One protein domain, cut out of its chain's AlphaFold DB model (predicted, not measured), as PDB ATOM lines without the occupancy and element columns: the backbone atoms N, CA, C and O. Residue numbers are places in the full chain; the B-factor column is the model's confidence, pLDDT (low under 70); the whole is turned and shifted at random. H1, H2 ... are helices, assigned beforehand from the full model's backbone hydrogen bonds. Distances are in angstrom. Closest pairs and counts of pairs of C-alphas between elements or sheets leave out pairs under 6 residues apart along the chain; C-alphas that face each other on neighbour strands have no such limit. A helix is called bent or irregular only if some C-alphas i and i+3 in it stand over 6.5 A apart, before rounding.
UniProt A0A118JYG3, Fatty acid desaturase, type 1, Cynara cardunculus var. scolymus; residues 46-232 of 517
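AT A GLANCE: This is residues 46 to 232 of the 517 residues of the protein "Fatty acid desaturase, type 1" of Cynara cardunculus var. scolymus (UniProt A0A118JYG3). One very long helix, H6, is folded into a V whose arms H6a and H6b turn at residues 127 and 128, and shorter helices gather at the open end of the V. There H5 packs on H1 near the start of H6a, while H2, H7 and H8 pack on the last part of H6b; H3 and H4 lie to one side of the V, H9 and H10 to the other. The printed part has 187 residues with ten named helices, H1 to H10 in chain order, and no named strand: all helix. It is compact, with a radius of gyration of the C-alphas of 18.1 A and spans of 54 by 44 by 36 A.

HOW THE PARTS SIT: Begin with H6, residues 103 to 156, the hub, touching 4 other helices. By its hydrogen bonds it was assigned as one helix, but it is bent, with C-alphas 126 and 129 9.6 A apart: H6a is residues 103 to 126, H6b residues 129 to 156. The arms touch at a steep tilt of 47 degrees, opposite ways; Tyr 124 and Leu 132 have the closest C-alphas, 5.9 A. On H6b, residues 145 to 156 alone touch H2, residues 72 to 76, closest at the C-alphas of Phe 148 and His 76, 4.8 A. Residues 146 to 154 alone touch H7, residues 172 to 177, in a helical hairpin at a shallow tilt of 21 degrees; the closest C-alphas are Val 146 and Leu 177, 6.8 A. Residues 150 to 155 alone touch H8, residues 184 to 189, closest at the C-alphas of Cys 154 and His 184, 6.1 A. H1, residues 46 to 58, touches H5, residues 94 to 101, closest at the C-alphas of Ser 50 and Val 96, 6.0 A. H5 and H6a touch only at the corner, and only just, with 3 pairs of C-alphas within 8 A; the closest are Leu 99 and Tyr 105, 6.2 A. H3, residues 78 to 81, H4, residues 83 to 90, H9, residues 205 to 215, and H10, residues 227 to 230, touch no helix. Every O i to N i+4 pair is within hydrogen-bond range in H1, H2, H7, H8 and H9, against 3 of 4 in H4, 2 of 4 in H5, 18 of 20 in H6a and 20 of 24 in H6b; H3 and H10 are too short for such a pair.

IN THESE COORDINATES: Find C-alpha 103 at (220.179, 266.553, 246.409); H6a runs 31.9 A from there, with a kink of 63 degrees near residue 111. From C-alpha 129 at (198.595, 238.928, 244.271), H6b runs 38.0 A. H1 is 18.1 A long and H9 15.3 A. H5 and H6a are irregular: C-alphas 95 and 98 are 8.2 A apart, 110 and 113 8.1 A.

THE WHOLE: Look to Gly 128 and Ala 228 for the two C-alphas farthest apart, 55.3 A. The printed part has no cut. The links H1 to H2, H6 to H7, H8 to H9 and H9 to H10 are long. The model's pLDDT is under 70 at residues 83 to 93, 156 to 161 and 230 to 232.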
ATOM      1  N   ILE A  46     223.197 255.337 248.905       83.62
ATOM      2  CA  ILE A  46     224.283 255.811 249.781       83.62
ATOM      3  C   ILE A  46     224.760 254.674 250.696       83.62
ATOM      4  O   ILE A  46     225.953 254.576 250.982       83.62
ATOM      5  N   TYR A  47     223.850 253.817 251.168       80.38
ATOM      6  CA  TYR A  47     224.208 252.621 251.929       80.38
ATOM      7  C   TYR A  47     224.974 251.616 251.061       80.38
ATOM      8  O   TYR A  47     226.066 251.204 251.451       80.38
ATOM      9  N   TRP A  48     224.441 251.268 249.886       80.56
ATOM     10  CA  TRP A  48     225.058 250.272 249.005       80.56
ATOM     11  C   TRP A  48     226.466 250.686 248.557       80.56
ATOM     12  O   TRP A  48     227.417 249.924 248.726       80.56
ATOM     13  N   VAL A  49     226.640 251.931 248.093       84.62
ATOM     14  CA  VAL A  49     227.950 252.443 247.651       84.62
ATOM     15  C   VAL A  49     228.951 252.497 248.805       84.62
ATOM     16  O   VAL A  49     230.133 252.229 248.600       84.62
ATOM     17  N   SER A  50     228.505 252.801 250.030       84.38
ATOM     18  CA  SER A  50     229.390 252.794 251.201       84.38
ATOM     19  C   SER A  50     229.911 251.384 251.503       84.38
ATOM     20  O   SER A  50     231.117 251.231 251.691       84.38
ATOM     21  N   ILE A  51     229.030 250.371 251.475       79.75
ATOM     22  CA  ILE A  51     229.366 248.936 251.599       79.75
ATOM     23  C   ILE A  51     230.356 248.519 250.519       79.75
ATOM     24  O   ILE A  51     231.429 248.006 250.830       79.75
ATOM     25  N   HIS A  52     230.055 248.833 249.263       85.31
ATOM     26  CA  HIS A  52     230.897 248.446 248.141       85.31
ATOM     27  C   HIS A  52     232.287 249.115 248.174       85.31
ATOM     28  O   HIS A  52     233.303 248.447 247.996       85.31
ATOM     29  N   ARG A  53     232.379 250.415 248.488       86.62
ATOM     30  CA  ARG A  53     233.675 251.114 248.620       86.62
ATOM     31  C   ARG A  53     234.522 250.561 249.769       86.62
ATOM     32  O   ARG A  53     235.735 250.430 249.626       86.62
ATOM     33  N   TYR A  54     233.899 250.233 250.901       84.12
ATOM     34  CA  TYR A  54     234.613 249.613 252.019       84.12
ATOM     35  C   TYR A  54     235.066 248.190 251.705       84.12
ATOM     36  O   TYR A  54     236.159 247.813 252.122       84.12
ATOM     37  N   HIS A  55     234.282 247.436 250.933       86.19
ATOM     38  CA  HIS A  55     234.718 246.151 250.406       86.19
ATOM     39  C   HIS A  55     235.997 246.289 249.587       86.19
ATOM     40  O   HIS A  55     236.963 245.627 249.919       86.19
ATOM     41  N   HIS A  56     236.077 247.205 248.620       85.62
ATOM     42  CA  HIS A  56     237.324 247.423 247.870       85.62
ATOM     43  C   HIS A  56     238.509 247.806 248.773       85.62
ATOM     44  O   HIS A  56     239.614 247.284 248.637       85.62
ATOM     45  N   GLN A  57     238.279 248.663 249.773       85.75
ATOM     46  CA  GLN A  57     239.332 249.093 250.697       85.75
ATOM     47  C   GLN A  57     239.841 247.966 251.619       85.75
ATOM     48  O   GLN A  57     241.023 247.930 251.989       85.75
ATOM     49  N   TYR A  58     238.951 247.063 252.027       84.69
ATOM     50  CA  TYR A  58     239.216 246.033 253.031       84.69
ATOM     51  C   TYR A  58     238.998 244.608 252.522       84.69
ATOM     52  O   TYR A  58     238.846 243.701 253.336       84.69
ATOM     53  N   VAL A  59     239.024 244.418 251.205       82.94
ATOM     54  CA  VAL A  59     238.721 243.156 250.528       82.94
ATOM     55  C   VAL A  59     239.485 241.990 251.154       82.94
ATOM     56  O   VAL A  59     240.679 242.099 251.447       82.94
ATOM     57  N   ASP A  60     238.763 240.897 251.415       78.25
ATOM     58  CA  ASP A  60     239.255 239.674 252.070       78.25
ATOM     59  C   ASP A  60     239.885 239.888 253.463       78.25
ATOM     60  O   ASP A  60     240.744 239.119 253.902       78.25
ATOM     61  N   LYS A  61     239.471 240.935 254.185       82.19
ATOM     62  CA  LYS A  61     239.880 241.200 255.577       82.19
ATOM     63  C   LYS A  61     238.661 241.241 256.493       82.19
ATOM     64  O   LYS A  61     237.527 241.331 256.035       82.19
ATOM     65  N   ASN A  62     238.897 241.264 257.802       78.06
ATOM     66  CA  ASN A  62     237.841 241.274 258.825       78.06
ATOM     67  C   ASN A  62     236.941 242.530 258.806       78.06
ATOM     68  O   ASN A  62     235.925 242.568 259.487       78.06
ATOM     69  N   LYS A  63     237.319 243.579 258.059       76.38
ATOM     70  CA  LYS A  63     236.538 244.822 257.909       76.38
ATOM     71  C   LYS A  63     235.642 244.840 256.665       76.38
ATOM     72  O   LYS A  63     234.856 245.771 256.501       76.38
ATOM     73  N   ASP A  64     235.760 243.841 255.795       81.06
ATOM     74  CA  ASP A  64     234.863 243.644 254.661       81.06
ATOM     75  C   ASP A  64     233.568 242.976 255.146       81.06
ATOM     76  O   ASP A  64     233.597 241.895 255.736       81.06
ATOM     77  N   ALA A  65     232.428 243.633 254.908       76.31
ATOM     78  CA  ALA A  65     231.126 243.205 255.424       76.31
ATOM     79  C   ALA A  65     230.733 241.805 254.942       76.31
ATOM     80  O   ALA A  65     230.103 241.059 255.677       76.31
ATOM     81  N   HIS A  66     231.138 241.439 253.732       82.75
ATOM     82  CA  HIS A  66     230.839 240.150 253.114       82.75
ATOM     83  C   HIS A  66     232.114 239.377 252.772       82.75
ATOM     84  O   HIS A  66     232.188 238.689 251.753       82.75
ATOM     85  N   SER A  67     233.116 239.487 253.650       83.50
ATOM     86  CA  SER A  67     234.429 238.884 253.446       83.50
ATOM     87  C   SER A  67     234.335 237.371 253.184       83.50
ATOM     88  O   SER A  67     233.777 236.629 254.003       83.50
ATOM     89  N   PRO A  68     234.907 236.868 252.075       80.56
ATOM     90  CA  PRO A  68     234.877 235.447 251.722       80.56
ATOM     91  C   PRO A  68     235.736 234.577 252.644       80.56
ATOM     92  O   PRO A  68     235.595 233.353 252.621       80.56
ATOM     93  N   ILE A  69     236.586 235.176 253.486       80.81
ATOM     94  CA  ILE A  69     237.416 234.454 254.465       80.81
ATOM     95  C   ILE A  69     236.574 233.708 255.509       80.81
ATOM     96  O   ILE A  69     237.009 232.685 256.028       80.81
ATOM     97  N   TYR A  70     235.351 234.179 255.771       79.81
ATOM     98  CA  TYR A  70     234.396 233.544 256.684       79.81
ATOM     99  C   TYR A  70     233.577 232.426 256.014       79.81
ATOM    100  O   TYR A  70     232.662 231.861 256.612       79.81
ATOM    101  N   GLY A  71     233.905 232.082 254.765       76.50
ATOM    102  CA  GLY A  71     233.307 230.977 254.027       76.50
ATOM    103  C   GLY A  71     232.194 231.389 253.062       76.50
ATOM    104  O   GLY A  71     231.733 232.533 253.006       76.50
ATOM    105  N   LEU A  72     231.763 230.408 252.263       78.69
ATOM    106  CA  LEU A  72     230.820 230.613 251.162       78.69
ATOM    107  C   LEU A  72     229.449 231.093 251.654       78.69
ATOM    108  O   LEU A  72     228.887 232.014 251.078       78.69
ATOM    109  N   TRP A  73     228.918 230.492 252.725       81.94
ATOM    110  CA  TRP A  73     227.617 230.883 253.273       81.94
ATOM    111  C   TRP A  73     227.629 232.321 253.804       81.94
ATOM    112  O   TRP A  73     226.717 233.095 253.504       81.94
ATOM    113  N   PHE A  74     228.685 232.697 254.536       82.25
ATOM    114  CA  PHE A  74     228.797 234.026 255.130       82.25
ATOM    115  C   PHE A  74     228.857 235.117 254.060       82.25
ATOM    116  O   PHE A  74     228.025 236.018 254.074       82.25
ATOM    117  N   SER A  75     229.769 234.985 253.090       83.69
ATOM    118  CA  SER A  75     229.914 235.932 251.970       83.69
ATOM    119  C   SER A  75     228.713 235.966 251.023       83.69
ATOM    120  O   SER A  75     228.479 236.975 250.361       83.69
ATOM    121  N   HIS A  76     227.931 234.886 250.954       83.19
ATOM    122  CA  HIS A  76     226.713 234.850 250.153       83.19
ATOM    123  C   HIS A  76     225.588 235.617 250.852       83.19
ATOM    124  O   HIS A  76     225.079 236.595 250.321       83.19
ATOM    125  N   MET A  77     225.208 235.215 252.065       82.81
ATOM    126  CA  MET A  77     224.055 235.817 252.744       82.81
ATOM    127  C   MET A  77     224.181 235.922 254.262       82.81
ATOM    128  O   MET A  77     223.423 236.675 254.866       82.81
ATOM    129  N   GLY A  78     225.116 235.199 254.885       77.44
ATOM    130  CA  GLY A  78     225.270 235.203 256.341       77.44
ATOM    131  C   GLY A  78     225.569 236.585 256.922       77.44
ATOM    132  O   GLY A  78     225.059 236.921 257.986       77.44
ATOM    133  N   TRP A  79     226.293 237.424 256.179       79.19
ATOM    134  CA  TRP A  79     226.605 238.800 256.570       79.19
ATOM    135  C   TRP A  79     225.376 239.695 256.807       79.19
ATOM    136  O   TRP A  79     225.452 240.650 257.574       79.19
ATOM    137  N   LEU A  80     224.225 239.394 256.194       75.31
ATOM    138  CA  LEU A  80     222.983 240.150 256.417       75.31
ATOM    139  C   LEU A  80     222.445 239.996 257.844       75.31
ATOM    140  O   LEU A  80     221.660 240.829 258.300       75.31
ATOM    141  N   PHE A  81     222.853 238.927 258.528       76.69
ATOM    142  CA  PHE A  81     222.412 238.577 259.872       76.69
ATOM    143  C   PHE A  81     223.425 238.989 260.949       76.69
ATOM    144  O   PHE A  81     223.131 238.850 262.134       76.69
ATOM    145  N   ASP A  82     224.586 239.529 260.557       70.50
ATOM    146  CA  ASP A  82     225.632 239.981 261.473       70.50
ATOM    147  C   ASP A  82     225.752 241.512 261.461       70.50
ATOM    148  O   ASP A  82     226.288 242.134 260.541       70.50
ATOM    149  N   SER A  83     225.232 242.144 262.512       62.72
ATOM    150  CA  SER A  83     225.257 243.599 262.660       62.72
ATOM    151  C   SER A  83     226.574 244.132 263.232       62.72
ATOM    152  O   SER A  83     226.796 245.340 263.161       62.72
ATOM    153  N   SER A  84     227.462 243.282 263.757       64.38
ATOM    154  CA  SER A  84     228.670 243.717 264.471       64.38
ATOM    155  C   SER A  84     229.681 244.403 263.539       64.38
ATOM    156  O   SER A  84     230.059 245.555 263.765       64.38
ATOM    157  N   ILE A  85     230.003 243.763 262.410       61.72
ATOM    158  CA  ILE A  85     230.919 244.277 261.375       61.72
ATOM    159  C   ILE A  85     230.313 245.490 260.646       61.72
ATOM    160  O   ILE A  85     231.018 246.438 260.278       61.72
ATOM    161  N   ILE A  86     228.985 245.491 260.466       59.66
ATOM    162  CA  ILE A  86     228.245 246.585 259.822       59.66
ATOM    163  C   ILE A  86     228.181 247.822 260.739       59.66
ATOM    164  O   ILE A  86     228.230 248.949 260.257       59.66
ATOM    165  N   MET A  87     228.095 247.672 262.059       53.91
ATOM    166  CA  MET A  87     227.965 248.820 262.968       53.91
ATOM    167  C   MET A  87     229.301 249.540 263.217       53.91
ATOM    168  O   MET A  87     229.316 250.772 263.264       53.91
ATOM    169  N   GLU A  88     230.417 248.810 263.313       57.38
ATOM    170  CA  GLU A  88     231.725 249.371 263.698       57.38
ATOM    171  C   GLU A  88     232.360 250.262 262.608       57.38
ATOM    172  O   GLU A  88     232.910 251.325 262.904       57.38
ATOM    173  N   ASN A  89     232.236 249.882 261.328       53.09
ATOM    174  CA  ASN A  89     232.848 250.620 260.212       53.09
ATOM    175  C   ASN A  89     231.881 251.595 259.504       53.09
ATOM    176  O   ASN A  89     232.321 252.612 258.964       53.09
ATOM    177  N   TYR A  90     230.564 251.342 259.518       56.78
ATOM    178  CA  TYR A  90     229.623 252.019 258.607       56.78
ATOM    179  C   TYR A  90     228.800 253.152 259.221       56.78
ATOM    180  O   TYR A  90     228.169 253.905 258.473       56.78
ATOM    181  N   GLN A  91     228.813 253.349 260.544       54.38
ATOM    182  CA  GLN A  91     228.127 254.501 261.149       54.38
ATOM    183  C   GLN A  91     228.747 255.844 260.734       54.38
ATOM    184  O   GLN A  91     228.028 256.836 260.620       54.38
ATOM    185  N   LYS A  92     230.050 255.883 260.420       57.66
ATOM    186  CA  LYS A  92     230.731 257.131 260.036       57.66
ATOM    187  C   LYS A  92     230.411 257.576 258.599       57.66
ATOM    188  O   LYS A  92     230.433 258.774 258.336       57.66
ATOM    189  N   ARG A  93     230.065 256.649 257.681       65.06
ATOM    190  CA  ARG A  93     229.761 256.884 256.241       65.06
ATOM    191  C   ARG A  93     230.651 257.953 255.575       65.06
ATOM    192  O   ARG A  93     230.172 258.708 254.727       65.06
ATOM    193  N   SER A  94     231.913 258.068 255.983       73.81
ATOM    194  CA  SER A  94     232.811 259.137 255.530       73.81
ATOM    195  C   SER A  94     233.324 258.897 254.109       73.81
ATOM    196  O   SER A  94     233.800 259.818 253.458       73.81
ATOM    197  N   ASN A  95     233.180 257.672 253.595       82.25
ATOM    198  CA  ASN A  95     233.595 257.277 252.252       82.25
ATOM    199  C   ASN A  95     232.561 257.580 251.149       82.25
ATOM    200  O   ASN A  95     232.742 257.106 250.033       82.25
ATOM    201  N   VAL A  96     231.482 258.323 251.440       86.94
ATOM    202  CA  VAL A  96     230.385 258.651 250.494       86.94
ATOM    203  C   VAL A  96     229.902 260.109 250.600       86.94
ATOM    204  O   VAL A  96     228.730 260.410 250.353       86.94
ATOM    205  N   GLU A  97     230.776 261.034 251.010       88.38
ATOM    206  CA  GLU A  97     230.430 262.466 251.109       88.38
ATOM    207  C   GLU A  97     230.060 263.088 249.753       88.38
ATOM    208  O   GLU A  97     229.164 263.931 249.671       88.38
ATOM    209  N   ASP A  98     230.656 262.595 248.668       86.88
ATOM    210  CA  ASP A  98     230.309 262.952 247.293       86.88
ATOM    211  C   ASP A  98     228.834 262.666 246.971       86.88
ATOM    212  O   ASP A  98     228.150 263.544 246.444       86.88
ATOM    213  N   LEU A  99     228.293 261.506 247.365       86.44
ATOM    214  CA  LEU A  99     226.868 261.196 247.180       86.44
ATOM    215  C   LEU A  99     225.981 261.998 248.138       86.44
ATOM    216  O   LEU A  99     224.919 262.481 247.742       86.44
ATOM    217  N   LYS A 100     226.404 262.161 249.400       86.00
ATOM    218  CA  LYS A 100     225.650 262.932 250.404       86.00
ATOM    219  C   LYS A 100     225.489 264.396 250.007       86.00
ATOM    220  O   LYS A 100     224.483 265.000 250.386       86.00
ATOM    221  N   SER A 101     226.437 264.956 249.254       89.50
ATOM    222  CA  SER A 101     226.396 266.339 248.768       89.50
ATOM    223  C   SER A 101     225.310 266.584 247.708       89.50
ATOM    224  O   SER A 101     224.778 267.694 247.620       89.50
ATOM    225  N   GLN A 102     224.869 265.547 246.991       90.00
ATOM    226  CA  GLN A 102     223.893 265.673 245.907       90.00
ATOM    227  C   GLN A 102     222.449 265.561 246.417       90.00
ATOM    228  O   GLN A 102     222.084 264.650 247.165       90.00
ATOM    229  N   SER A 103     221.589 266.489 245.989       91.44
ATOM    230  CA  SER A 103     220.179 266.553 246.409       91.44
ATOM    231  C   SER A 103     219.384 265.305 246.013       91.44
ATOM    232  O   SER A 103     218.584 264.821 246.814       91.44
ATOM    233  N   PHE A 104     219.653 264.750 244.831       89.00
ATOM    234  CA  PHE A 104     218.990 263.556 244.309       89.00
ATOM    235  C   PHE A 104     219.186 262.327 245.213       89.00
ATOM    236  O   PHE A 104     218.209 261.732 245.665       89.00
ATOM    237  N   TYR A 105     220.427 261.982 245.578       86.06
ATOM    238  CA  TYR A 105     220.684 260.823 246.446       86.06
ATOM    239  C   TYR A 105     220.137 261.014 247.866       86.06
ATOM    240  O   TYR A 105     219.661 260.056 248.478       86.06
ATOM    241  N   ARG A 106     220.123 262.252 248.389       88.88
ATOM    242  CA  ARG A 106     219.443 262.558 249.661       88.88
ATOM    243  C   ARG A 106     217.933 262.348 249.569       88.88
ATOM    244  O   ARG A 106     217.344 261.833 250.519       88.88
ATOM    245  N   PHE A 107     217.319 262.739 248.454       88.75
ATOM    246  CA  PHE A 107     215.900 262.509 248.199       88.75
ATOM    247  C   PHE A 107     215.589 261.010 248.160       88.75
ATOM    248  O   PHE A 107     214.754 260.560 248.946       88.75
ATOM    249  N   ILE A 108     216.317 260.227 247.354       86.25
ATOM    250  CA  ILE A 108     216.133 258.769 247.264       86.25
ATOM    251  C   ILE A 108     216.315 258.112 248.635       86.25
ATOM    252  O   ILE A 108     215.454 257.355 249.071       86.25
ATOM    253  N   LYS A 109     217.363 258.467 249.388       84.19
ATOM    254  CA  LYS A 109     217.577 257.939 250.745       84.19
ATOM    255  C   LYS A 109     216.400 258.197 251.692       84.19
ATOM    256  O   LYS A 109     216.099 257.349 252.526       84.19
ATOM    257  N   ARG A 110     215.739 259.354 251.599       87.88
ATOM    258  CA  ARG A 110     214.574 259.681 252.445       87.88
ATOM    259  C   ARG A 110     213.296 258.981 251.998       87.88
ATOM    260  O   ARG A 110     212.383 258.829 252.801       87.88
ATOM    261  N   THR A 111     213.219 258.590 250.732       87.12
ATOM    262  CA  THR A 111     211.966 258.166 250.104       87.12
ATOM    263  C   THR A 111     211.980 256.727 249.598       87.12
ATOM    264  O   THR A 111     210.942 256.267 249.131       87.12
ATOM    265  N   TYR A 112     213.094 255.994 249.707       80.75
ATOM    266  CA  TYR A 112     213.253 254.672 249.090       80.75
ATOM    267  C   TYR A 112     212.118 253.705 249.459       80.75
ATOM    268  O   TYR A 112     211.526 253.123 248.561       80.75
ATOM    269  N   VAL A 113     211.718 253.622 250.737       81.00
ATOM    270  CA  VAL A 113     210.601 252.761 251.185       81.00
ATOM    271  C   VAL A 113     209.310 253.063 250.419       81.00
ATOM    272  O   VAL A 113     208.597 252.149 250.021       81.00
ATOM    273  N   TRP A 114     209.025 254.334 250.138       86.06
ATOM    274  CA  TRP A 114     207.832 254.729 249.389       86.06
ATOM    275  C   TRP A 114     207.903 254.349 247.912       86.06
ATOM    276  O   TRP A 114     206.875 254.033 247.323       86.06
ATOM    277  N   HIS A 115     209.097 254.318 247.317       82.94
ATOM    278  CA  HIS A 115     209.277 253.847 245.941       82.94
ATOM    279  C   HIS A 115     208.980 252.347 245.843       82.94
ATOM    280  O   HIS A 115     208.310 251.905 244.913       82.94
ATOM    281  N   VAL A 116     209.415 251.583 246.849       77.94
ATOM    282  CA  VAL A 116     209.149 250.145 246.979       77.94
ATOM    283  C   VAL A 116     207.657 249.868 247.125       77.94
ATOM    284  O   VAL A 116     207.097 249.080 246.364       77.94
ATOM    285  N   LEU A 117     207.010 250.540 248.080       85.38
ATOM    286  CA  LEU A 117     205.580 250.379 248.337       85.38
ATOM    287  C   LEU A 117     204.739 250.851 247.145       85.38
ATOM    288  O   LEU A 117     203.785 250.176 246.768       85.38
ATOM    289  N   GLY A 118     205.123 251.961 246.511       88.75
ATOM    290  CA  GLY A 118     204.468 252.476 245.310       88.75
ATOM    291  C   GLY A 118     204.582 251.513 244.128       88.75
ATOM    292  O   GLY A 118     203.578 251.210 243.487       88.75
ATOM    293  N   PHE A 119     205.772 250.960 243.875       85.81
ATOM    294  CA  PHE A 119     205.957 249.944 242.836       85.81
ATOM    295  C   PHE A 119     205.139 248.683 243.131       85.81
ATOM    296  O   PHE A 119     204.493 248.152 242.230       85.81
ATOM    297  N   ALA A 120     205.099 248.237 244.391       87.06
ATOM    298  CA  ALA A 120     204.275 247.101 244.787       87.06
ATOM    299  C   ALA A 120     202.780 247.357 244.568       87.06
ATOM    300  O   ALA A 120     202.092 246.507 244.008       87.06
ATOM    301  N   ALA A 121     202.291 248.545 244.927       92.31
ATOM    302  CA  ALA A 121     200.909 248.940 244.680       92.31
ATOM    303  C   ALA A 121     200.571 248.942 243.181       92.31
ATOM    304  O   ALA A 121     199.525 248.424 242.799       92.31
ATOM    305  N   ILE A 122     201.470 249.442 242.323       93.25
ATOM    306  CA  ILE A 122     201.295 249.418 240.861       93.25
ATOM    307  C   ILE A 122     201.254 247.976 240.339       93.25
ATOM    308  O   ILE A 122     200.348 247.617 239.593       93.25
ATOM    309  N   VAL A 123     202.203 247.130 240.747       90.06
ATOM    310  CA  VAL A 123     202.254 245.715 240.337       90.06
ATOM    311  C   VAL A 123     200.986 244.970 240.763       90.06
ATOM    312  O   VAL A 123     200.428 244.206 239.974       90.06
ATOM    313  N   TYR A 124     200.503 245.224 241.980       93.81
ATOM    314  CA  TYR A 124     199.247 244.659 242.462       93.81
ATOM    315  C   TYR A 124     198.044 245.183 241.674       93.81
ATOM    316  O   TYR A 124     197.179 244.400 241.297       93.81
ATOM    317  N   ALA A 125     197.994 246.481 241.374       96.19
ATOM    318  CA  ALA A 125     196.918 247.060 240.575       96.19
ATOM    319  C   ALA A 125     196.861 246.469 239.153       96.19
ATOM    320  O   ALA A 125     195.778 246.345 238.589       96.19
ATOM    321  N   LEU A 126     198.007 246.074 238.587       95.12
ATOM    322  CA  LEU A 126     198.092 245.503 237.241       95.12
ATOM    323  C   LEU A 126     197.702 244.021 237.159       95.12
ATOM    324  O   LEU A 126     197.221 243.590 236.114       95.12
ATOM    325  N   GLY A 127     197.924 243.227 238.209       92.00
ATOM    326  CA  GLY A 127     197.716 241.774 238.118       92.00
ATOM    327  C   GLY A 127     197.512 241.041 239.442       92.00
ATOM    328  O   GLY A 127     197.680 239.822 239.519       92.00
ATOM    329  N   GLY A 128     197.152 241.770 240.494       94.56
ATOM    330  CA  GLY A 128     196.815 241.234 241.805       94.56
ATOM    331  C   GLY A 128     197.978 240.543 242.518       94.56
ATOM    332  O   GLY A 128     199.160 240.808 242.291       94.56
ATOM    333  N   PHE A 129     197.629 239.633 243.429       94.62
ATOM    334  CA  PHE A 129     198.595 238.928 244.271       94.62
ATOM    335  C   PHE A 129     199.608 238.060 243.494       94.62
ATOM    336  O   PHE A 129     200.788 238.106 243.842       94.62
ATOM    337  N   PRO A 130     199.242 237.328 242.419       93.62
ATOM    338  CA  PRO A 130     200.221 236.558 241.649       93.62
ATOM    339  C   PRO A 130     201.345 237.425 241.070       93.62
ATOM    340  O   PRO A 130     202.505 237.013 241.066       93.62
ATOM    341  N   TYR A 131     201.029 238.647 240.639       92.81
ATOM    342  CA  TYR A 131     202.026 239.584 240.125       92.81
ATOM    343  C   TYR A 131     202.965 240.063 241.231       92.81
ATOM    344  O   TYR A 131     204.168 240.140 241.000       92.81
ATOM    345  N   LEU A 132     202.465 240.298 242.450       89.38
ATOM    346  CA  LEU A 132     203.336 240.561 243.600       89.38
ATOM    347  C   LEU A 132     204.297 239.393 243.851       89.38
ATOM    348  O   LEU A 132     205.497 239.609 244.011       89.38
ATOM    349  N   VAL A 133     203.801 238.154 243.837       88.56
ATOM    350  CA  VAL A 133     204.640 236.968 244.071       88.56
ATOM    351  C   VAL A 133     205.741 236.856 243.018       88.56
ATOM    352  O   VAL A 133     206.903 236.698 243.377       88.56
ATOM    353  N   TRP A 134     205.412 236.974 241.731       89.25
ATOM    354  CA  TRP A 134     206.391 236.774 240.659       89.25
ATOM    355  C   TRP A 134     207.297 237.986 240.425       89.25
ATOM    356  O   TRP A 134     208.520 237.850 240.383       89.25
ATOM    357  N   VAL A 135     206.715 239.179 240.287       84.75
ATOM    358  CA  VAL A 135     207.451 240.404 239.933       84.75
ATOM    359  C   VAL A 135     208.225 240.952 241.122       84.75
ATOM    360  O   VAL A 135     209.252 241.591 240.917       84.75
ATOM    361  N   ILE A 136     207.769 240.718 242.353       82.94
ATOM    362  CA  ILE A 136     208.466 241.178 243.559       82.94
ATOM    363  C   ILE A 136     209.152 239.994 244.217       82.94
ATOM    364  O   ILE A 136     210.374 239.948 244.197       82.94
ATOM    365  N   GLY A 137     208.408 239.010 244.724       82.38
ATOM    366  CA  GLY A 137     208.981 237.879 245.465       82.38
ATOM    367  C   GLY A 137     210.067 237.127 244.688       82.38
ATOM    368  O   GLY A 137     211.248 237.217 245.022       82.38
ATOM    369  N   VAL A 138     209.682 236.425 243.619       82.94
ATOM    370  CA  VAL A 138     210.590 235.573 242.834       82.94
ATOM    371  C   VAL A 138     211.702 236.394 242.190       82.94
ATOM    372  O   VAL A 138     212.875 236.057 242.347       82.94
ATOM    373  N   ARG A 139     211.357 237.496 241.507       85.12
ATOM    374  CA  ARG A 139     212.348 238.377 240.871       85.12
ATOM    375  C   ARG A 139     213.416 238.824 241.865       85.12
ATOM    376  O   ARG A 139     214.595 238.719 241.555       85.12
ATOM    377  N   LEU A 140     213.025 239.324 243.039       80.00
ATOM    378  CA  LEU A 140     213.983 239.828 244.022       80.00
ATOM    379  C   LEU A 140     214.826 238.718 244.619       80.00
ATOM    380  O   LEU A 140     216.031 238.900 244.738       80.00
ATOM    381  N   THR A 141     214.231 237.569 244.941       82.19
ATOM    382  CA  THR A 141     214.994 236.402 245.395       82.19
ATOM    383  C   THR A 141     216.068 236.036 244.369       82.19
ATOM    384  O   THR A 141     217.240 235.923 244.729       82.19
ATOM    385  N   CYS A 142     215.713 235.937 243.085       83.38
ATOM    386  CA  CYS A 142     216.678 235.670 242.019       83.38
ATOM    387  C   CYS A 142     217.753 236.764 241.923       83.38
ATOM    388  O   CYS A 142     218.942 236.444 241.907       83.38
ATOM    389  N   THR A 143     217.358 238.039 241.909       82.00
ATOM    390  CA  THR A 143     218.286 239.177 241.823       82.00
ATOM    391  C   THR A 143     219.267 239.197 242.995       82.00
ATOM    392  O   THR A 143     220.473 239.307 242.775       82.00
ATOM    393  N   TYR A 144     218.787 239.031 244.231       82.12
ATOM    394  CA  TYR A 144     219.643 238.996 245.415       82.12
ATOM    395  C   TYR A 144     220.634 237.848 245.360       82.12
ATOM    396  O   TYR A 144     221.822 238.079 245.554       82.12
ATOM    397  N   HIS A 145     220.188 236.632 245.037       86.62
ATOM    398  CA  HIS A 145     221.108 235.502 244.946       86.62
ATOM    399  C   HIS A 145     222.165 235.705 243.857       86.62
ATOM    400  O   HIS A 145     223.326 235.387 244.096       86.62
ATOM    401  N   VAL A 146     221.820 236.291 242.705       85.50
ATOM    402  CA  VAL A 146     222.809 236.628 241.667       85.50
ATOM    403  C   VAL A 146     223.828 237.653 242.180       85.50
ATOM    404  O   VAL A 146     225.029 237.439 242.018       85.50
ATOM    405  N   ILE A 147     223.388 238.721 242.851       83.75
ATOM    406  CA  ILE A 147     224.289 239.731 243.440       83.75
ATOM    407  C   ILE A 147     225.178 239.099 244.522       83.75
ATOM    408  O   ILE A 147     226.391 239.276 244.527       83.75
ATOM    409  N   PHE A 148     224.605 238.288 245.405       85.81
ATOM    410  CA  PHE A 148     225.320 237.589 246.471       85.81
ATOM    411  C   PHE A 148     226.318 236.558 245.941       85.81
ATOM    412  O   PHE A 148     227.366 236.324 246.548       85.81
ATOM    413  N   MET A 149     226.045 235.951 244.783       85.88
ATOM    414  CA  MET A 149     227.016 235.121 244.070       85.88
ATOM    415  C   MET A 149     228.215 235.929 243.563       85.88
ATOM    416  O   MET A 149     229.304 235.370 243.465       85.88
ATOM    417  N   VAL A 150     228.091 237.229 243.291       87.31
ATOM    418  CA  VAL A 150     229.272 238.054 242.987       87.31
ATOM    419  C   VAL A 150     230.212 238.079 244.202       87.31
ATOM    420  O   VAL A 150     231.375 237.707 244.073       87.31
ATOM    421  N   ASN A 151     229.685 238.332 245.400       85.06
ATOM    422  CA  ASN A 151     230.486 238.381 246.633       85.06
ATOM    423  C   ASN A 151     231.059 237.009 247.028       85.06
ATOM    424  O   ASN A 151     232.210 236.885 247.433       85.06
ATOM    425  N   SER A 152     230.261 235.951 246.881       83.25
ATOM    426  CA  SER A 152     230.641 234.596 247.300       83.25
ATOM    427  C   SER A 152     231.363 233.823 246.198       83.25
ATOM    428  O   SER A 152     232.548 233.498 246.304       83.25
ATOM    429  N   VAL A 153     230.671 233.525 245.100       83.00
ATOM    430  CA  VAL A 153     231.194 232.721 243.990       83.00
ATOM    431  C   VAL A 153     232.350 233.427 243.288       83.00
ATOM    432  O   VAL A 153     233.347 232.769 242.989       83.00
ATOM    433  N   CYS A 154     232.275 234.740 243.051       85.50
ATOM    434  CA  CYS A 154     233.346 235.448 242.343       85.50
ATOM    435  C   CYS A 154     234.547 235.813 243.229       85.50
ATOM    436  O   CYS A 154     235.519 236.327 242.698       85.50
ATOM    437  N   HIS A 155     234.564 235.467 244.520       81.38
ATOM    438  CA  HIS A 155     235.785 235.466 245.348       81.38
ATOM    439  C   HIS A 155     236.318 234.055 245.647       81.38
ATOM    440  O   HIS A 155     237.499 233.849 245.926       81.38
ATOM    441  N   THR A 156     235.473 233.030 245.551       69.38
ATOM    442  CA  THR A 156     235.858 231.655 245.906       69.38
ATOM    443  C   THR A 156     236.191 230.800 244.689       69.38
ATOM    444  O   THR A 156     237.140 230.010 244.724       69.38
ATOM    445  N   TRP A 157     235.498 230.989 243.568       57.22
ATOM    446  CA  TRP A 157     235.513 230.074 242.429       57.22
ATOM    447  C   TRP A 157     236.027 230.759 241.152       57.22
ATOM    448  O   TRP A 157     235.692 231.907 240.897       57.22
ATOM    449  N   ARG A 158     236.828 230.042 240.335       63.94
ATOM    450  CA  ARG A 158     237.493 230.466 239.067       63.94
ATOM    451  C   ARG A 158     238.857 231.178 239.186       63.94
ATOM    452  O   ARG A 158     239.563 231.045 240.179       63.94
ATOM    453  N   LYS A 159     239.301 231.786 238.077       59.88
ATOM    454  CA  LYS A 159     240.644 232.306 237.816       59.88
ATOM    455  C   LYS A 159     240.697 233.822 237.941       59.88
ATOM    456  O   LYS A 159     239.800 234.526 237.482       59.88
ATOM    457  N   ARG A 160     241.852 234.290 238.405       68.44
ATOM    458  CA  ARG A 160     242.326 235.662 238.230       68.44
ATOM    459  C   ARG A 160     242.952 235.816 236.848       68.44
ATOM    460  O   ARG A 160     243.855 235.057 236.496       68.44
ATOM    461  N   SER A 161     242.438 236.753 236.061       67.62
ATOM    462  CA  SER A 161     243.032 237.162 234.780       67.62
ATOM    463  C   SER A 161     244.081 238.265 234.975       67.62
ATOM    464  O   SER A 161     245.012 238.390 234.181       67.62
ATOM    465  N   TRP A 162     243.987 238.999 236.081       72.06
ATOM    466  CA  TRP A 162     244.800 240.158 236.421       72.06
ATOM    467  C   TRP A 162     245.416 239.994 237.806       72.06
ATOM    468  O   TRP A 162     244.851 239.329 238.678       72.06
ATOM    469  N   LYS A 163     246.600 240.579 238.010       74.44
ATOM    470  CA  LYS A 163     247.183 240.679 239.349       74.44
ATOM    471  C   LYS A 163     246.373 241.695 240.164       74.44
ATOM    472  O   LYS A 163     246.447 242.883 239.873       74.44
ATOM    473  N   SER A 164     245.647 241.213 241.167       75.00
ATOM    474  CA  SER A 164     244.993 242.003 242.216       75.00
ATOM    475  C   SER A 164     245.523 241.570 243.588       75.00
ATOM    476  O   SER A 164     246.158 240.514 243.708       75.00
ATOM    477  N   THR A 165     245.315 242.394 244.614       77.56
ATOM    478  CA  THR A 165     245.739 242.107 246.000       77.56
ATOM    479  C   THR A 165     244.790 241.164 246.744       77.56
ATOM    480  O   THR A 165     245.100 240.746 247.854       77.56
ATOM    481  N   ASP A 166     243.674 240.811 246.113       82.81
ATOM    482  CA  ASP A 166     242.554 240.039 246.654       82.81
ATOM    483  C   ASP A 166     242.362 238.671 245.967       82.81
ATOM    484  O   ASP A 166     243.100 238.251 245.059       82.81
ATOM    485  N   LEU A 167     241.340 237.961 246.430       82.31
ATOM    486  CA  LEU A 167     240.857 236.662 245.996       82.31
ATOM    487  C   LEU A 167     239.792 236.752 244.895       82.31
ATOM    488  O   LEU A 167     239.310 235.697 244.474       82.31
ATOM    489  N   SER A 168     239.451 237.945 244.392       85.75
ATOM    490  CA  SER A 168     238.458 238.119 243.323       85.75
ATOM    491  C   SER A 168     238.803 237.267 242.098       85.75
ATOM    492  O   SER A 168     239.967 237.030 241.776       85.75
ATOM    493  N   LYS A 169     237.799 236.765 241.387       83.19
ATOM    494  CA  LYS A 169     237.915 235.799 240.287       83.19
ATOM    495  C   LYS A 169     236.887 236.117 239.209       83.19
ATOM    496  O   LYS A 169     235.769 236.530 239.481       83.19
ATOM    497  N   ASN A 170     237.261 235.878 237.956       85.56
ATOM    498  CA  ASN A 170     236.356 236.026 236.819       85.56
ATOM    499  C   ASN A 170     235.517 234.769 236.607       85.56
ATOM    500  O   ASN A 170     236.059 233.671 236.444       85.56
ATOM    501  N   ASN A 171     234.208 234.938 236.476       83.00
ATOM    502  CA  ASN A 171     233.261 233.873 236.224       83.00
ATOM    503  C   ASN A 171     232.308 234.244 235.071       83.00
ATOM    504  O   ASN A 171     231.463 235.121 235.198       83.00
ATOM    505  N   TRP A 172     232.448 233.552 233.933       80.94
ATOM    506  CA  TRP A 172     231.738 233.906 232.699       80.94
ATOM    507  C   TRP A 172     230.227 233.691 232.768       80.94
ATOM    508  O   TRP A 172     229.484 234.484 232.202       80.94
ATOM    509  N   TRP A 173     229.755 232.640 233.445       80.88
ATOM    510  CA  TRP A 173     228.315 232.381 233.539       80.88
ATOM    511  C   TRP A 173     227.677 233.338 234.541       80.88
ATOM    512  O   TRP A 173     226.578 233.825 234.299       80.88
ATOM    513  N   MET A 174     228.414 233.704 235.597       86.12
ATOM    514  CA  MET A 174     228.016 234.817 236.451       86.12
ATOM    515  C   MET A 174     227.943 236.105 235.650       86.12
ATOM    516  O   MET A 174     226.944 236.785 235.760       86.12
ATOM    517  N   ALA A 175     228.917 236.408 234.789       85.69
ATOM    518  CA  ALA A 175     228.878 237.627 233.985       85.69
ATOM    519  C   ALA A 175     227.657 237.693 233.052       85.69
ATOM    520  O   ALA A 175     227.166 238.783 232.781       85.69
ATOM    521  N   ILE A 176     227.127 236.551 232.604       85.00
ATOM    522  CA  ILE A 176     225.854 236.504 231.874       85.00
ATOM    523  C   ILE A 176     224.683 236.812 232.819       85.00
ATOM    524  O   ILE A 176     223.871 237.679 232.507       85.00
ATOM    525  N   LEU A 177     224.605 236.135 233.971       86.19
ATOM    526  CA  LEU A 177     223.505 236.299 234.934       86.19
ATOM    527  C   LEU A 177     223.472 237.684 235.593       86.19
ATOM    528  O   LEU A 177     222.399 238.209 235.864       86.19
ATOM    529  N   SER A 178     224.641 238.261 235.858       87.75
ATOM    530  CA  SER A 178     224.833 239.553 236.516       87.75
ATOM    531  C   SER A 178     225.193 240.670 235.541       87.75
ATOM    532  O   SER A 178     225.672 241.720 235.956       87.75
ATOM    533  N   PHE A 179     224.993 240.447 234.239       91.12
ATOM    534  CA  PHE A 179     225.165 241.456 233.190       91.12
ATOM    535  C   PHE A 179     226.552 242.120 233.111       91.12
ATOM    536  O   PHE A 179     226.679 243.211 232.565       91.12
ATOM    537  N   GLY A 180     227.600 241.439 233.572       87.62
ATOM    538  CA  GLY A 180     228.995 241.878 233.485       87.62
ATOM    539  C   GLY A 180     229.750 241.784 234.811       87.62
ATOM    540  O   GLY A 180     230.956 241.536 234.796       87.62
ATOM    541  N   GLU A 181     229.052 241.857 235.951       89.19
ATOM    542  CA  GLU A 181     229.656 241.881 237.304       89.19
ATOM    543  C   GLU A 181     230.459 240.609 237.635       89.19
ATOM    544  O   GLU A 181     231.351 240.607 238.483       89.19
ATOM    545  N   GLY A 182     230.174 239.502 236.939       86.94
ATOM    546  CA  GLY A 182     230.921 238.253 237.074       86.94
ATOM    547  C   GLY A 182     232.358 238.326 236.552       86.94
ATOM    548  O   GLY A 182     233.165 237.459 236.887       86.94
ATOM    549  N   TRP A 183     232.746 239.359 235.795       90.06
ATOM    550  CA  TRP A 183     234.154 239.663 235.496       90.06
ATOM    551  C   TRP A 183     234.842 240.339 236.690       90.06
ATOM    552  O   TRP A 183     235.513 241.362 236.567       90.06
ATOM    553  N   HIS A 184     234.676 239.744 237.868       91.06
ATOM    554  CA  HIS A 184     234.936 240.403 239.137       91.06
ATOM    555  C   HIS A 184     236.424 240.662 239.388       91.06
ATOM    556  O   HIS A 184     236.795 241.694 239.929       91.06
ATOM    557  N   ASN A 185     237.314 239.789 238.907       89.75
ATOM    558  CA  ASN A 185     238.745 240.072 238.979       89.75
ATOM    559  C   ASN A 185     239.183 241.198 238.036       89.75
ATOM    560  O   ASN A 185     240.128 241.914 238.351       89.75
ATOM    561  N   ASN A 186     238.524 241.363 236.884       89.75
ATOM    562  CA  ASN A 186     238.775 242.528 236.036       89.75
ATOM    563  C   ASN A 186     238.362 243.814 236.763       89.75
ATOM    564  O   ASN A 186     239.117 244.780 236.736       89.75
ATOM    565  N   HIS A 187     237.201 243.789 237.422       90.56
ATOM    566  CA  HIS A 187     236.695 244.897 238.233       90.56
ATOM    567  C   HIS A 187     237.659 245.261 239.368       90.56
ATOM    568  O   HIS A 187     238.160 246.376 239.396       90.56
ATOM    569  N   HIS A 188     238.041 244.310 240.223       88.81
ATOM    570  CA  HIS A 188     239.001 244.551 241.317       88.81
ATOM    571  C   HIS A 188     240.391 244.989 240.834       88.81
ATOM    572  O   HIS A 188     241.055 245.801 241.470       88.81
ATOM    573  N   ALA A 189     240.850 244.506 239.678       86.69
ATOM    574  CA  ALA A 189     242.120 244.965 239.113       86.69
ATOM    575  C   ALA A 189     242.054 246.400 238.560       86.69
ATOM    576  O   ALA A 189     243.083 247.080 238.500       86.69
ATOM    577  N   PHE A 190     240.869 246.854 238.142       88.81
ATOM    578  CA  PHE A 190     240.644 248.158 237.522       88.81
ATOM    579  C   PHE A 190     239.335 248.786 238.012       88.81
ATOM    580  O   PHE A 190     238.443 249.066 237.217       88.81
ATOM    581  N   GLU A 191     239.251 249.070 239.311       86.75
ATOM    582  CA  GLU A 191     238.013 249.474 240.011       86.75
ATOM    583  C   GLU A 191     237.345 250.737 239.444       86.75
ATOM    584  O   GLU A 191     236.162 250.985 239.642       86.75
ATOM    585  N   SER A 192     238.120 251.565 238.740       86.69
ATOM    586  CA  SER A 192     237.639 252.795 238.100       86.69
ATOM    587  C   SER A 192     237.182 252.610 236.651       86.69
ATOM    588  O   SER A 192     236.718 253.573 236.042       86.69
ATOM    589  N   SER A 193     237.341 251.414 236.079       90.44
ATOM    590  CA  SER A 193     236.930 251.090 234.714       90.44
ATOM    591  C   SER A 193     235.414 250.955 234.624       90.44
ATOM    592  O   SER A 193     234.810 250.204 235.378       90.44
ATOM    593  N   ALA A 194     234.811 251.601 233.629       89.44
ATOM    594  CA  ALA A 194     233.398 251.422 233.297       89.44
ATOM    595  C   ALA A 194     233.110 250.100 232.556       89.44
ATOM    596  O   ALA A 194     231.954 249.743 232.350       89.44
ATOM    597  N   LYS A 195     234.156 249.396 232.109       91.44
ATOM    598  CA  LYS A 195     234.069 248.113 231.403       91.44
ATOM    599  C   LYS A 195     234.654 247.011 232.273       91.44
ATOM    600  O   LYS A 195     235.846 247.064 232.591       91.44
ATOM    601  N   PHE A 196     233.865 245.991 232.585       90.31
ATOM    602  CA  PHE A 196     234.326 244.824 233.335       90.31
ATOM    603  C   PHE A 196     234.766 243.708 232.396       90.31
ATOM    604  O   PHE A 196     235.784 243.072 232.644       90.31
ATOM    605  N   GLY A 197     234.096 243.504 231.261       88.12
ATOM    606  CA  GLY A 197     234.528 242.581 230.208       88.12
ATOM    607  C   GLY A 197     235.667 243.155 229.363       88.12
ATOM    608  O   GLY A 197     235.443 243.805 228.344       88.12
ATOM    609  N   LEU A 198     236.920 242.938 229.755       85.50
ATOM    610  CA  LEU A 198     238.079 243.565 229.106       85.50
ATOM    611  C   LEU A 198     238.545 242.866 227.824       85.50
ATOM    612  O   LEU A 198     239.207 243.491 226.997       85.50
ATOM    613  N   GLU A 199     238.159 241.612 227.612       79.44
ATOM    614  CA  GLU A 199     238.494 240.848 226.407       79.44
ATOM    615  C   GLU A 199     237.339 240.835 225.395       79.44
ATOM    616  O   GLU A 199     236.176 240.959 225.765       79.44
ATOM    617  N   TRP A 200     237.626 240.592 224.111       73.31
ATOM    618  CA  TRP A 200     236.602 240.633 223.050       73.31
ATOM    619  C   TRP A 200     235.455 239.623 223.210       73.31
ATOM    620  O   TRP A 200     234.369 239.831 222.687       73.31
ATOM    621  N   TRP A 201     235.699 238.521 223.919       75.62
ATOM    622  CA  TRP A 201     234.730 237.451 224.182       75.62
ATOM    623  C   TRP A 201     234.005 237.617 225.519       75.62
ATOM    624  O   TRP A 201     233.087 236.855 225.819       75.62
ATOM    625  N   GLN A 202     234.458 238.553 226.356       85.12
ATOM    626  CA  GLN A 202     233.865 238.799 227.659       85.12
ATOM    627  C   GLN A 202     232.636 239.670 227.466       85.12
ATOM    628  O   GLN A 202     232.728 240.894 227.425       85.12
ATOM    629  N   PHE A 203     231.492 239.011 227.305       84.62
ATOM    630  CA  PHE A 203     230.213 239.690 227.208       84.62
ATOM    631  C   PHE A 203     229.940 240.483 228.488       84.62
ATOM    632  O   PHE A 203     230.044 239.951 229.594       84.62
ATOM    633  N   ASP A 204     229.625 241.760 228.317       90.62
ATOM    634  CA  ASP A 204     229.393 242.726 229.382       90.62
ATOM    635  C   ASP A 204     228.242 243.624 228.930       90.62
ATOM    636  O   ASP A 204     228.410 244.521 228.100       90.62
ATOM    637  N   PHE A 205     227.043 243.296 229.405       91.00
ATOM    638  CA  PHE A 205     225.830 243.996 229.007       91.00
ATOM    639  C   PHE A 205     225.769 245.394 229.633       91.00
ATOM    640  O   PHE A 205     225.343 246.338 228.965       91.00
ATOM    641  N   GLY A 206     226.269 245.557 230.864       89.00
ATOM    642  CA  GLY A 206     226.428 246.862 231.507       89.00
ATOM    643  C   GLY A 206     227.281 247.810 230.663       89.00
ATOM    644  O   GLY A 206     226.876 248.944 230.399       89.00
ATOM    645  N   TRP A 207     228.399 247.319 230.125       92.69
ATOM    646  CA  TRP A 207     229.231 248.079 229.192       92.69
ATOM    647  C   TRP A 207     228.488 248.480 227.911       92.69
ATOM    648  O   TRP A 207     228.620 249.618 227.458       92.69
ATOM    649  N   CYS A 208     227.685 247.582 227.329       92.50
ATOM    650  CA  CYS A 208     226.862 247.912 226.163       92.50
ATOM    651  C   CYS A 208     225.895 249.072 226.457       92.50
ATOM    652  O   CYS A 208     225.773 249.981 225.635       92.50
ATOM    653  N   VAL A 209     225.264 249.082 227.638       91.19
ATOM    654  CA  VAL A 209     224.374 250.173 228.073       91.19
ATOM    655  C   VAL A 209     225.148 251.476 228.277       91.19
ATOM    656  O   VAL A 209     224.727 252.513 227.771       91.19
ATOM    657  N   ILE A 210     226.303 251.442 228.952       91.25
ATOM    658  CA  ILE A 210     227.141 252.636 229.164       91.25
ATOM    659  C   ILE A 210     227.580 253.234 227.824       91.25
ATOM    660  O   ILE A 210     227.497 254.445 227.637       91.25
ATOM    661  N   ARG A 211     227.983 252.397 226.861       91.56
ATOM    662  CA  ARG A 211     228.361 252.845 225.513       91.56
ATOM    663  C   ARG A 211     227.210 253.437 224.727       91.56
ATOM    664  O   ARG A 211     227.420 254.391 223.983       91.56
ATOM    665  N   PHE A 212     226.012 252.891 224.891       93.19
ATOM    666  CA  PHE A 212     224.814 253.471 224.308       93.19
ATOM    667  C   PHE A 212     224.520 254.857 224.905       93.19
ATOM    668  O   PHE A 212     224.316 255.809 224.159       93.19
ATOM    669  N   LEU A 213     224.591 255.005 226.231       94.12
ATOM    670  CA  LEU A 213     224.403 256.298 226.903       94.12
ATOM    671  C   LEU A 213     225.489 257.319 226.534       94.12
ATOM    672  O   LEU A 213     225.180 258.495 226.355       94.12
ATOM    673  N   GLU A 214     226.741 256.883 226.384       91.94
ATOM    674  CA  GLU A 214     227.852 257.721 225.910       91.94
ATOM    675  C   GLU A 214     227.596 258.215 224.481       91.94
ATOM    676  O   GLU A 214     227.751 259.402 224.205       91.94
ATOM    677  N   ALA A 215     227.120 257.341 223.586       93.31
ATOM    678  CA  ALA A 215     226.770 257.714 222.215       93.31
ATOM    679  C   ALA A 215     225.613 258.729 222.140       93.31
ATOM    680  O   ALA A 215     225.561 259.528 221.209       93.31
ATOM    681  N   LEU A 216     224.711 258.724 223.127       96.00
ATOM    682  CA  LEU A 216     223.642 259.716 223.268       96.00
ATOM    683  C   LEU A 216     224.091 261.012 223.970       96.00
ATOM    684  O   LEU A 216     223.275 261.914 224.150       96.00
ATOM    685  N   GLY A 217     225.349 261.110 224.413       92.81
ATOM    686  CA  GLY A 217     225.847 262.242 225.201       92.81
ATOM    687  C   GLY A 217     225.305 262.298 226.636       92.81
ATOM    688  O   GLY A 217     225.470 263.309 227.314       92.81
ATOM    689  N   LEU A 218     224.664 261.223 227.113       93.19
ATOM    690  CA  LEU A 218     224.092 261.114 228.462       93.19
ATOM    691  C   LEU A 218     225.093 260.566 229.488       93.19
ATOM    692  O   LEU A 218     224.898 260.738 230.690       93.19
ATOM    693  N   ALA A 219     226.162 259.913 229.026       90.19
ATOM    694  CA  ALA A 219     227.298 259.520 229.848       90.19
ATOM    695  C   ALA A 219     228.570 260.219 229.354       90.19
ATOM    696  O   ALA A 219     228.880 260.214 228.166       90.19
ATOM    697  N   THR A 220     229.322 260.801 230.283       91.12
ATOM    698  CA  THR A 220     230.581 261.512 230.016       91.12
ATOM    699  C   THR A 220     231.671 261.001 230.951       91.12
ATOM    700  O   THR A 220     231.357 260.449 232.004       91.12
ATOM    701  N   ASN A 221     232.945 261.234 230.619       91.00
ATOM    702  CA  ASN A 221     234.094 260.809 231.435       91.00
ATOM    703  C   ASN A 221     234.164 259.284 231.665       91.00
ATOM    704  O   ASN A 221     234.568 258.830 232.738       91.00
ATOM    705  N   VAL A 222     233.783 258.488 230.660       89.38
ATOM    706  CA  VAL A 222     233.862 257.022 230.706       89.38
ATOM    707  C   VAL A 222     235.330 256.591 230.768       89.38
ATOM    708  O   VAL A 222     236.122 256.874 229.869       89.38
ATOM    709  N   LYS A 223     235.712 255.908 231.851       90.81
ATOM    710  CA  LYS A 223     237.091 255.464 232.088       90.81
ATOM    711  C   LYS A 223     237.297 254.026 231.628       90.81
ATOM    712  O   LYS A 223     236.464 253.159 231.880       90.81
ATOM    713  N   LEU A 224     238.445 253.768 231.007       89.69
ATOM    714  CA  LEU A 224     238.912 252.437 230.621       89.69
ATOM    715  C   LEU A 224     240.337 252.206 231.145       89.69
ATOM    716  O   LEU A 224     241.074 253.177 231.337       89.69
ATOM    717  N   PRO A 225     240.766 250.946 231.341       86.00
ATOM    718  CA  PRO A 225     242.136 250.654 231.728       86.00
ATOM    719  C   PRO A 225     243.093 251.049 230.602       86.00
ATOM    720  O   PRO A 225     242.857 250.724 229.434       86.00
ATOM    721  N   THR A 226     244.195 251.705 230.956       83.81
ATOM    722  CA  THR A 226     245.271 252.035 230.012       83.81
ATOM    723  C   THR A 226     245.985 250.772 229.517       83.81
ATOM    724  O   THR A 226     246.010 249.747 230.201       83.81
ATOM    725  N   GLU A 227     246.631 250.830 228.351       75.56
ATOM    726  CA  GLU A 227     247.395 249.682 227.833       75.56
ATOM    727  C   GLU A 227     248.537 249.267 228.782       75.56
ATOM    728  O   GLU A 227     248.749 248.080 229.010       75.56
ATOM    729  N   ALA A 228     249.196 250.221 229.451       70.25
ATOM    730  CA  ALA A 228     250.211 249.930 230.469       70.25
ATOM    731  C   ALA A 228     249.639 249.172 231.684       70.25
ATOM    732  O   ALA A 228     250.269 248.258 232.220       70.25
ATOM    733  N   GLN A 229     248.416 249.507 232.101       73.06
ATOM    734  CA  GLN A 229     247.678 248.778 233.134       73.06
ATOM    735  C   GLN A 229     247.310 247.356 232.668       73.06
ATOM    736  O   GLN A 229     247.419 246.408 233.452       73.06
ATOM    737  N   LYS A 230     246.990 247.181 231.379       67.62
ATOM    738  CA  LYS A 230     246.710 245.874 230.761       67.62
ATOM    739  C   LYS A 230     247.946 244.970 230.588       67.62
ATOM    740  O   LYS A 230     247.802 243.770 230.354       67.62
ATOM    741  N   LEU A 231     249.164 245.482 230.769       63.72
ATOM    742  CA  LEU A 231     250.384 244.658 230.750       63.72
ATOM    743  C   LEU A 231     250.610 243.873 232.056       63.72
ATOM    744  O   LEU A 231     251.381 242.917 232.073       63.72
ATOM    745  N   LYS A 232     249.891 244.193 233.145       59.56
ATOM    746  CA  LYS A 232     249.936 243.440 234.422       59.56
ATOM    747  C   LYS A 232     249.121 242.132 234.403       59.56
ATOM    748  O   LYS A 232     248.907 241.519 235.455       59.56
TER     749      LYS A 232